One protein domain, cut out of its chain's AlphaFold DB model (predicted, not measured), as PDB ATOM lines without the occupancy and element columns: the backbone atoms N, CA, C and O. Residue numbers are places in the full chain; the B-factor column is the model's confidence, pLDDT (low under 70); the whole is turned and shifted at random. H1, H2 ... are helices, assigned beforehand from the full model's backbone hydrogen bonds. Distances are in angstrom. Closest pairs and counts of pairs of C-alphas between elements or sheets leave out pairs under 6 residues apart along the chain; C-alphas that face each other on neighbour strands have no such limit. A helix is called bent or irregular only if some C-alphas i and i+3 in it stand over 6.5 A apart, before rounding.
ATOM      1  N   ALA A  66      -3.154  46.382   3.809       89.31
ATOM      2  CA  ALA A  66      -3.555  44.993   3.607       89.31
ATOM      3  C   ALA A  66      -4.904  44.781   4.313       89.31
ATOM      4  O   ALA A  66      -4.899  44.656   5.545       89.31
ATOM      5  N   PRO A  67      -6.031  44.815   3.572       90.31
ATOM      6  CA  PRO A  67      -7.377  44.699   4.123       90.31
ATOM      7  C   PRO A  67      -7.551  43.361   4.828       90.31
ATOM      8  O   PRO A  67      -7.324  42.312   4.231       90.31
ATOM      9  N   ARG A  68      -7.882  43.410   6.118       91.00
ATOM     10  CA  ARG A  68      -8.028  42.231   6.978       91.00
ATOM     11  C   ARG A  68      -8.637  42.609   8.317       91.00
ATOM     12  O   ARG A  68      -8.514  43.756   8.759       91.00
ATOM     13  N   VAL A  69      -9.189  41.611   8.995       90.69
ATOM     14  CA  VAL A  69      -9.355  41.654  10.449       90.69
ATOM     15  C   VAL A  69      -7.961  41.597  11.075       90.69
ATOM     16  O   VAL A  69      -7.110  40.809  10.668       90.69
ATOM     17  N   LYS A  70      -7.688  42.518  11.994       90.25
ATOM     18  CA  LYS A  70      -6.400  42.643  12.694       90.25
ATOM     19  C   LYS A  70      -6.392  41.919  14.038       90.25
ATOM     20  O   LYS A  70      -5.325  41.781  14.627       90.25
ATOM     21  N   VAL A  71      -7.562  41.512  14.520       87.69
ATOM     22  CA  VAL A  71      -7.713  40.804  15.787       87.69
ATOM     23  C   VAL A  71      -7.180  39.377  15.616       87.69
ATOM     24  O   VAL A  71      -7.733  38.654  14.791       87.69
ATOM     25  N   PRO A  72      -6.115  38.975  16.338       82.62
ATOM     26  CA  PRO A  72      -5.477  37.668  16.152       82.62
ATOM     27  C   PRO A  72      -6.406  36.482  16.422       82.62
ATOM     28  O   PRO A  72      -6.310  35.472  15.738       82.62
ATOM     29  N   ASP A  73      -7.311  36.641  17.387       83.19
ATOM     30  CA  ASP A  73      -8.187  35.574  17.880       83.19
ATOM     31  C   ASP A  73      -9.560  35.559  17.190       83.19
ATOM     32  O   ASP A  73     -10.491  34.937  17.692       83.19
ATOM     33  N   LEU A  74      -9.714  36.283  16.072       88.12
ATOM     34  CA  LEU A  74     -10.932  36.242  15.266       88.12
ATOM     35  C   LEU A  74     -10.685  35.587  13.908       88.12
ATOM     36  O   LEU A  74      -9.826  36.008  13.132       88.12
ATOM     37  N   ASP A  75     -11.535  34.621  13.597       87.44
ATOM     38  CA  ASP A  75     -11.599  33.891  12.340       87.44
ATOM     39  C   ASP A  75     -13.055  33.731  11.857       87.44
ATOM     40  O   ASP A  75     -13.976  34.389  12.345       87.44
ATOM     41  N   ALA A  76     -13.260  32.902  10.831       86.94
ATOM     42  CA  ALA A  76     -14.576  32.677  10.236       86.94
ATOM     43  C   ALA A  76     -15.539  31.877  11.135       86.94
ATOM     44  O   ALA A  76     -16.748  31.963  10.928       86.94
ATOM     45  N   GLU A  77     -15.019  31.131  12.112       91.50
ATOM     46  CA  GLU A  77     -15.800  30.290  13.029       91.50
ATOM     47  C   GLU A  77     -16.094  31.000  14.357       91.50
ATOM     48  O   GLU A  77     -16.868  30.509  15.181       91.50
ATOM     49  N   SER A  78     -15.504  32.181  14.555       92.00
ATOM     50  CA  SER A  78     -15.711  33.007  15.736       92.00
ATOM     51  C   SER A  78     -17.184  33.356  15.927       92.00
ATOM     52  O   SER A  78     -17.891  33.811  15.021       92.00
ATOM     53  N   THR A  79     -17.651  33.184  17.154       92.75
ATOM     54  CA  THR A  79     -19.024  33.463  17.546       92.75
ATOM     55  C   THR A  79     -19.309  34.972  17.542       92.75
ATOM     56  O   THR A  79     -18.415  35.795  17.768       92.75
ATOM     57  N   PRO A  80     -20.581  35.385  17.378       89.75
ATOM     58  CA  PRO A  80     -20.958  36.794  17.504       89.75
ATOM     59  C   PRO A  80     -20.552  37.423  18.846       89.75
ATOM     60  O   PRO A  80     -20.275  38.620  18.903       89.75
ATOM     61  N   GLU A  81     -20.507  36.631  19.921       87.56
ATOM     62  CA  GLU A  81     -20.068  37.083  21.241       87.56
ATOM     63  C   GLU A  81     -18.568  37.408  21.266       87.56
ATOM     64  O   GLU A  81     -18.185  38.473  21.753       87.56
ATOM     65  N   GLU A  82     -17.722  36.536  20.714       88.69
ATOM     66  CA  GLU A  82     -16.270  36.748  20.636       88.69
ATOM     67  C   GLU A  82     -15.932  37.995  19.819       88.69
ATOM     68  O   GLU A  82     -15.112  38.813  20.244       88.69
ATOM     69  N   VAL A  83     -16.637  38.207  18.703       89.12
ATOM     70  CA  VAL A  83     -16.511  39.426  17.892       89.12
ATOM     71  C   VAL A  83     -16.943  40.660  18.687       89.12
ATOM     72  O   VAL A  83     -16.261  41.686  18.677       89.12
ATOM     73  N   PHE A  84     -18.064  40.580  19.406       87.62
ATOM     74  CA  PHE A  84     -18.590  41.698  20.188       87.62
ATOM     75  C   PHE A  84     -17.657  42.109  21.338       87.62
ATOM     76  O   PHE A  84     -17.468  43.305  21.586       87.62
ATOM     77  N   ARG A  85     -17.014  41.138  21.999       86.25
ATOM     78  CA  ARG A  85     -16.063  41.371  23.101       86.25
ATOM     79  C   ARG A  85     -14.825  42.166  22.682       86.25
ATOM     80  O   ARG A  85     -14.258  42.855  23.525       86.25
ATOM     81  N   GLN A  86     -14.462  42.170  21.399       86.06
ATOM     82  CA  GLN A  86     -13.371  43.018  20.898       86.06
ATOM     83  C   GLN A  86     -13.680  44.515  21.018       86.06
ATOM     84  O   GLN A  86     -12.790  45.332  21.238       86.06
ATOM     85  N   PHE A  87     -14.957  44.893  20.915       84.88
ATOM     86  CA  PHE A  87     -15.382  46.291  21.014       84.88
ATOM     87  C   PHE A  87     -15.748  46.701  22.447       84.88
ATOM     88  O   PHE A  87     -15.678  47.884  22.780       84.88
ATOM     89  N   LEU A  88     -16.100  45.737  23.303       82.25
ATOM     90  CA  LEU A  88     -16.369  45.930  24.730       82.25
ATOM     91  C   LEU A  88     -15.368  45.146  25.581       82.25
ATOM     92  O   LEU A  88     -15.703  44.129  26.189       82.25
ATOM     93  N   MET A  89     -14.133  45.647  25.627       79.00
ATOM     94  CA  MET A  89     -13.068  45.041  26.424       79.00
ATOM     95  C   MET A  89     -13.448  44.945  27.904       79.00
ATOM     96  O   MET A  89     -14.116  45.832  28.446       79.00
ATOM     97  N   LEU A  90     -12.949  43.906  28.579       79.25
ATOM     98  CA  LEU A  90     -13.175  43.701  30.009       79.25
ATOM     99  C   LEU A  90     -12.736  44.920  30.834       79.25
ATOM    100  O   LEU A  90     -13.484  45.372  31.689       79.25
ATOM    101  N   GLU A  91     -11.604  45.534  30.489       82.38
ATOM    102  CA  GLU A  91     -11.105  46.762  31.126       82.38
ATOM    103  C   GLU A  91     -12.094  47.935  31.022       82.38
ATOM    104  O   GLU A  91     -12.249  48.727  31.954       82.38
ATOM    105  N   LEU A  92     -12.793  48.060  29.884       83.19
ATOM    106  CA  LEU A  92     -13.817  49.086  29.711       83.19
ATOM    107  C   LEU A  92     -15.014  48.794  30.619       83.19
ATOM    108  O   LEU A  92     -15.530  49.712  31.252       83.19
ATOM    109  N   LEU A  93     -15.437  47.531  30.703       83.00
ATOM    110  CA  LEU A  93     -16.524  47.102  31.586       83.00
ATOM    111  C   LEU A  93     -16.168  47.315  33.062       83.00
ATOM    112  O   LEU A  93     -16.970  47.877  33.803       83.00
ATOM    113  N   GLU A  94     -14.957  46.955  33.479       83.31
ATOM    114  CA  GLU A  94     -14.451  47.199  34.832       83.31
ATOM    115  C   GLU A  94     -14.437  48.690  35.159       83.31
ATOM    116  O   GLU A  94     -14.908  49.096  36.222       83.31
ATOM    117  N   LYS A  95     -13.981  49.528  34.223       85.19
ATOM    118  CA  LYS A  95     -14.017  50.982  34.384       85.19
ATOM    119  C   LYS A  95     -15.444  51.509  34.514       85.19
ATOM    120  O   LYS A  95     -15.696  52.357  35.364       85.19
ATOM    121  N   ILE A  96     -16.383  51.009  33.710       85.25
ATOM    122  CA  ILE A  96     -17.803  51.364  33.829       85.25
ATOM    123  C   ILE A  96     -18.306  51.027  35.238       85.25
ATOM    124  O   ILE A  96     -18.874  51.891  35.899       85.25
ATOM    125  N   VAL A  97     -18.041  49.813  35.730       83.50
ATOM    126  CA  VAL A  97     -18.452  49.378  37.077       83.50
ATOM    127  C   VAL A  97     -17.842  50.268  38.164       83.50
ATOM    128  O   VAL A  97     -18.555  50.729  39.056       83.50
ATOM    129  N   GLN A  98     -16.545  50.573  38.072       85.38
ATOM    130  CA  GLN A  98     -15.855  51.447  39.025       85.38
ATOM    131  C   GLN A  98     -16.465  52.856  39.070       85.38
ATOM    132  O   GLN A  98     -16.714  53.385  40.153       85.38
ATOM    133  N   GLU A  99     -16.730  53.465  37.911       85.94
ATOM    134  CA  GLU A  99     -17.298  54.817  37.839       85.94
ATOM    135  C   GLU A  99     -18.775  54.855  38.256       85.94
ATOM    136  O   GLU A  99     -19.207  55.825  38.882       85.94
ATOM    137  N   MET A 100     -19.543  53.795  37.979       84.31
ATOM    138  CA  MET A 100     -20.908  53.631  38.488       84.31
ATOM    139  C   MET A 100     -20.933  53.586  40.018       84.31
ATOM    140  O   MET A 100     -21.644  54.374  40.644       84.31
ATOM    141  N   ASN A 101     -20.115  52.722  40.627       82.88
ATOM    142  CA  ASN A 101     -20.038  52.606  42.085       82.88
ATOM    143  C   ASN A 101     -19.546  53.920  42.719       82.88
ATOM    144  O   ASN A 101     -20.112  54.384  43.710       82.88
ATOM    145  N   ARG A 102     -18.553  54.587  42.107       84.56
ATOM    146  CA  ARG A 102     -18.078  55.908  42.551       84.56
ATOM    147  C   ARG A 102     -19.185  56.959  42.503       84.56
ATOM    148  O   ARG A 102     -19.329  57.729  43.453       84.56
ATOM    149  N   TYR A 103     -19.970  57.007  41.427       85.00
ATOM    150  CA  TYR A 103     -21.082  57.948  41.309       85.00
ATOM    151  C   TYR A 103     -22.119  57.752  42.415       85.00
ATOM    152  O   TYR A 103     -22.554  58.737  43.016       85.00
ATOM    153  N   VAL A 104     -22.484  56.497  42.697       84.00
ATOM    154  CA  VAL A 104     -23.449  56.161  43.749       84.00
ATOM    155  C   VAL A 104     -22.911  56.515  45.134       84.00
ATOM    156  O   VAL A 104     -23.637  57.109  45.926       84.00
ATOM    157  N   ALA A 105     -21.631  56.255  45.412       83.00
ATOM    158  CA  ALA A 105     -21.002  56.665  46.669       83.00
ATOM    159  C   ALA A 105     -21.005  58.196  46.854       83.00
ATOM    160  O   ALA A 105     -21.226  58.694  47.955       83.00
ATOM    161  N   GLN A 106     -20.796  58.954  45.771       83.94
ATOM    162  CA  GLN A 106     -20.856  60.421  45.778       83.94
ATOM    163  C   GLN A 106     -22.294  60.969  45.847       83.94
ATOM    164  O   GLN A 106     -22.484  62.118  46.246       83.94
ATOM    165  N   ASN A 107     -23.300  60.186  45.440       78.44
ATOM    166  CA  ASN A 107     -24.712  60.582  45.379       78.44
ATOM    167  C   ASN A 107     -25.598  59.455  45.942       78.44
ATOM    168  O   ASN A 107     -26.243  58.741  45.165       78.44
ATOM    169  N   PRO A 108     -25.626  59.268  47.277       70.19
ATOM    170  CA  PRO A 108     -26.356  58.169  47.893       70.19
ATOM    171  C   PRO A 108     -27.843  58.224  47.544       70.19
ATOM    172  O   PRO A 108     -28.493  59.263  47.682       70.19
ATOM    173  N   TRP A 109     -28.392  57.096  47.098       66.75
ATOM    174  CA  TRP A 109     -29.816  56.977  46.800       66.75
ATOM    175  C   TRP A 109     -30.625  57.075  48.091       66.75
ATOM    176  O   TRP A 109     -30.377  56.322  49.030       66.75
ATOM    177  N   THR A 110     -31.624  57.956  48.136       59.16
ATOM    178  CA  THR A 110     -32.629  57.959  49.204       59.16
ATOM    179  C   THR A 110     -33.605  56.805  48.961       59.16
ATOM    180  O   THR A 110     -34.338  56.838  47.967       59.16
ATOM    181  N   PRO A 111     -33.643  55.775  49.826       56.31
ATOM    182  CA  PRO A 111     -34.574  54.667  49.659       56.31
ATOM    183  C   PRO A 111     -36.015  55.170  49.765       56.31
ATOM    184  O   PRO A 111     -36.327  56.038  50.583       56.31
ATOM    185  N   LEU A 135     -29.424  50.427  37.743       77.62
ATOM    186  CA  LEU A 135     -28.163  50.366  37.000       77.62
ATOM    187  C   LEU A 135     -28.152  51.377  35.850       77.62
ATOM    188  O   LEU A 135     -27.172  52.095  35.666       77.62
ATOM    189  N   THR A 136     -29.260  51.491  35.119       79.94
ATOM    190  CA  THR A 136     -29.395  52.452  34.017       79.94
ATOM    191  C   THR A 136     -29.313  53.894  34.520       79.94
ATOM    192  O   THR A 136     -28.662  54.729  33.892       79.94
ATOM    193  N   ALA A 137     -29.929  54.201  35.664       82.12
ATOM    194  CA  ALA A 137     -29.868  55.528  36.276       82.12
ATOM    195  C   ALA A 137     -28.477  55.870  36.841       82.12
ATOM    196  O   ALA A 137     -28.083  57.039  36.850       82.12
ATOM    197  N   ALA A 138     -27.731  54.864  37.298       83.94
ATOM    198  CA  ALA A 138     -26.392  55.019  37.855       83.94
ATOM    199  C   ALA A 138     -25.266  54.956  36.807       83.94
ATOM    200  O   ALA A 138     -24.117  55.214  37.163       83.94
ATOM    201  N   LEU A 139     -25.558  54.660  35.535       87.06
ATOM    202  CA  LEU A 139     -24.552  54.487  34.480       87.06
ATOM    203  C   LEU A 139     -23.694  55.750  34.277       87.06
ATOM    204  O   LEU A 139     -24.159  56.763  33.749       87.06
ATOM    205  N   HIS A 140     -22.424  55.670  34.674       88.12
ATOM    206  CA  HIS A 140     -21.439  56.747  34.593       88.12
ATOM    207  C   HIS A 140     -20.108  56.211  34.069       88.12
ATOM    208  O   HIS A 140     -19.777  55.046  34.257       88.12
ATOM    209  N   PHE A 141     -19.344  57.076  33.401       89.00
ATOM    210  CA  PHE A 141     -18.080  56.691  32.761       89.00
ATOM    211  C   PHE A 141     -16.889  57.543  33.186       89.00
ATOM    212  O   PHE A 141     -15.782  57.317  32.705       89.00
ATOM    213  N   ALA A 142     -17.106  58.557  34.021       88.75
ATOM    214  CA  ALA A 142     -16.075  59.491  34.439       88.75
ATOM    215  C   ALA A 142     -16.361  60.017  35.845       88.75
ATOM    216  O   ALA A 142     -17.523  60.249  36.196       88.75
ATOM    217  N   ARG A 153     -16.522  69.346  25.944       84.00
ATOM    218  CA  ARG A 153     -17.964  69.134  26.169       84.00
ATOM    219  C   ARG A 153     -18.415  67.665  26.217       84.00
ATOM    220  O   ARG A 153     -19.568  67.417  26.546       84.00
ATOM    221  N   LEU A 154     -17.551  66.715  25.855       87.81
ATOM    222  CA  LEU A 154     -17.827  65.273  25.898       87.81
ATOM    223  C   LEU A 154     -17.057  64.567  27.017       87.81
ATOM    224  O   LEU A 154     -17.017  63.345  27.009       87.81
ATOM    225  N   TRP A 155     -16.450  65.297  27.963       88.06
ATOM    226  CA  TRP A 155     -15.569  64.728  28.994       88.06
ATOM    227  C   TRP A 155     -16.179  63.518  29.723       88.06
ATOM    228  O   TRP A 155     -15.487  62.525  29.910       88.06
ATOM    229  N   LYS A 156     -17.491  63.542  30.013       89.62
ATOM    230  CA  LYS A 156     -18.214  62.418  30.640       89.62
ATOM    231  C   LYS A 156     -18.270  61.145  29.798       89.62
ATOM    232  O   LYS A 156     -18.491  60.084  30.349       89.62
ATOM    233  N   LEU A 157     -18.142  61.254  28.478       90.38
ATOM    234  CA  LEU A 157     -18.198  60.130  27.542       90.38
ATOM    235  C   LEU A 157     -16.817  59.751  26.998       90.38
ATOM    236  O   LEU A 157     -16.700  58.715  26.352       90.38
ATOM    237  N   ARG A 158     -15.777  60.567  27.229       90.12
ATOM    238  CA  ARG A 158     -14.433  60.325  26.679       90.12
ATOM    239  C   ARG A 158     -13.871  58.951  27.009       90.12
ATOM    240  O   ARG A 158     -13.426  58.300  26.071       90.12
ATOM    241  N   PRO A 159     -13.980  58.451  28.252       89.00
ATOM    242  CA  PRO A 159     -13.439  57.139  28.582       89.00
ATOM    243  C   PRO A 159     -13.985  55.997  27.722       89.00
ATOM    244  O   PRO A 159     -13.253  55.059  27.445       89.00
ATOM    245  N   VAL A 160     -15.235  56.097  27.262       90.19
ATOM    246  CA  VAL A 160     -15.854  55.099  26.378       90.19
ATOM    247  C   VAL A 160     -15.589  55.424  24.911       90.19
ATOM    248  O   VAL A 160     -15.180  54.558  24.146       90.19
ATOM    249  N   VAL A 161     -15.810  56.677  24.505       91.19
ATOM    250  CA  VAL A 161     -15.676  57.105  23.104       91.19
ATOM    251  C   VAL A 161     -14.259  56.888  22.589       91.19
ATOM    252  O   VAL A 161     -14.103  56.439  21.460       91.19
ATOM    253  N   ASP A 162     -13.246  57.186  23.399       90.12
ATOM    254  CA  ASP A 162     -11.852  57.079  22.976       90.12
ATOM    255  C   ASP A 162     -11.422  55.603  22.852       90.12
ATOM    256  O   ASP A 162     -10.686  55.259  21.927       90.12
ATOM    257  N   VAL A 163     -11.952  54.713  23.704       90.44
ATOM    258  CA  VAL A 163     -11.751  53.256  23.581       90.44
ATOM    259  C   VAL A 163     -12.435  52.713  22.328       90.44
ATOM    260  O   VAL A 163     -11.810  51.982  21.568       90.44
ATOM    261  N   LEU A 164     -13.686  53.098  22.066       90.69
ATOM    262  CA  LEU A 164     -14.407  52.656  20.867       90.69
ATOM    263  C   LEU A 164     -13.750  53.162  19.574       90.69
ATOM    264  O   LEU A 164     -13.607  52.392  18.632       90.69
ATOM    265  N   ASP A 165     -13.314  54.428  19.529       89.88
ATOM    266  CA  ASP A 165     -12.598  54.996  18.371       89.88
ATOM    267  C   ASP A 165     -11.280  54.243  18.117       89.88
ATOM    268  O   ASP A 165     -10.933  53.955  16.972       89.88
ATOM    269  N   MET A 166     -10.569  53.852  19.182       91.44
ATOM    270  CA  MET A 166      -9.378  53.006  19.081       91.44
ATOM    271  C   MET A 166      -9.712  51.600  18.561       91.44
ATOM    272  O   MET A 166      -9.052  51.121  17.642       91.44
ATOM    273  N   GLN A 167     -10.739  50.941  19.100       91.19
ATOM    274  CA  GLN A 167     -11.100  49.586  18.675       91.19
ATOM    275  C   GLN A 167     -11.580  49.545  17.224       91.19
ATOM    276  O   GLN A 167     -11.195  48.660  16.465       91.19
ATOM    277  N   PHE A 168     -12.348  50.541  16.786       92.50
ATOM    278  CA  PHE A 168     -12.836  50.625  15.407       92.50
ATOM    279  C   PHE A 168     -11.712  50.771  14.371       92.50
ATOM    280  O   PHE A 168     -11.836  50.271  13.256       92.50
ATOM    281  N   ARG A 169     -10.589  51.412  14.716       91.12
ATOM    282  CA  ARG A 169      -9.433  51.491  13.802       91.12
ATOM    283  C   ARG A 169      -8.475  50.301  13.918       91.12
ATOM    284  O   ARG A 169      -7.762  49.993  12.958       91.12
ATOM    285  N   GLU A 170      -8.399  49.663  15.088       91.31
ATOM    286  CA  GLU A 170      -7.462  48.560  15.326       91.31
ATOM    287  C   GLU A 170      -8.049  47.189  15.023       91.31
ATOM    288  O   GLU A 170      -7.280  46.298  14.692       91.31
ATOM    289  N   ALA A 171      -9.368  47.007  15.045       92.19
ATOM    290  CA  ALA A 171      -9.972  45.708  14.768       92.19
ATOM    291  C   ALA A 171      -9.940  45.337  13.276       92.19
ATOM    292  O   ALA A 171      -9.848  44.157  12.930       92.19
ATOM    293  N   PHE A 172      -9.986  46.320  12.370       93.25
ATOM    294  CA  PHE A 172     -10.126  46.059  10.937       93.25
ATOM    295  C   PHE A 172      -9.423  47.097  10.056       93.25
ATOM    296  O   PHE A 172      -9.456  48.299  10.316       93.25
TER     297      PHE A 172
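What this domain is: This is residues 66 to 111, 135 to 142 and 153 to 172 of the 372 residues of the protein "PiggyBac transposable element-derived protein 4" of Penaeus vannamei (UniProt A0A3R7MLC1). Two long helices, H2 and H4, run loosely side by side, opposite ways; H1 sits at one end, after the unnamed stretch 66 to 79, and tiny H3 beside H2. The printed part has 74 residues with four named helices, H1 to H4 in order: all helix. It is loose, radius of gyration of the C-alphas 15.9 A, and flat, spanning 53 by 28 by 15 A.

How they stand to each other: H1, residues 80 to 87, touches residues 164 to 168 of H4, residues 155 to 170, at a steep tilt of 62 degrees; their closest C-alphas, Phe 87 and Gln 167, are 5.9 A apart. H2, residues 90 to 106, and H4 are close but not clearly touching, with closest C-alphas Leu 92 and Val 160 at 7.2 A and a shallow tilt of 3 degrees. H3, residues 135 to 138, only just touches H2, with 3 pairs of C-alphas within 8 A, the closest Met 100 and Ala 138. O i to N i+4 pairs are within hydrogen-bond range throughout H2, 2 of 4 in H1 and 9 of 12 in H4; H3 is too short for one.

Where its parts are: H1, 11.6 A, begins at C-alpha 80 (-20.958, 36.794, 17.504). H2 measures 24.2 A, H3 5.1 A. H4, 22.7 A, is irregular, C-alphas 156 and 159 being 7.4 A apart, and ends at C-alpha 170 (-7.462, 48.560, 15.326).

The domain as a whole: Cuts at 112 to 134 and 143 to 152 leave C-alpha gaps of 14.8 A and 12.8 A. Residues 109 to 111 have pLDDT under 70.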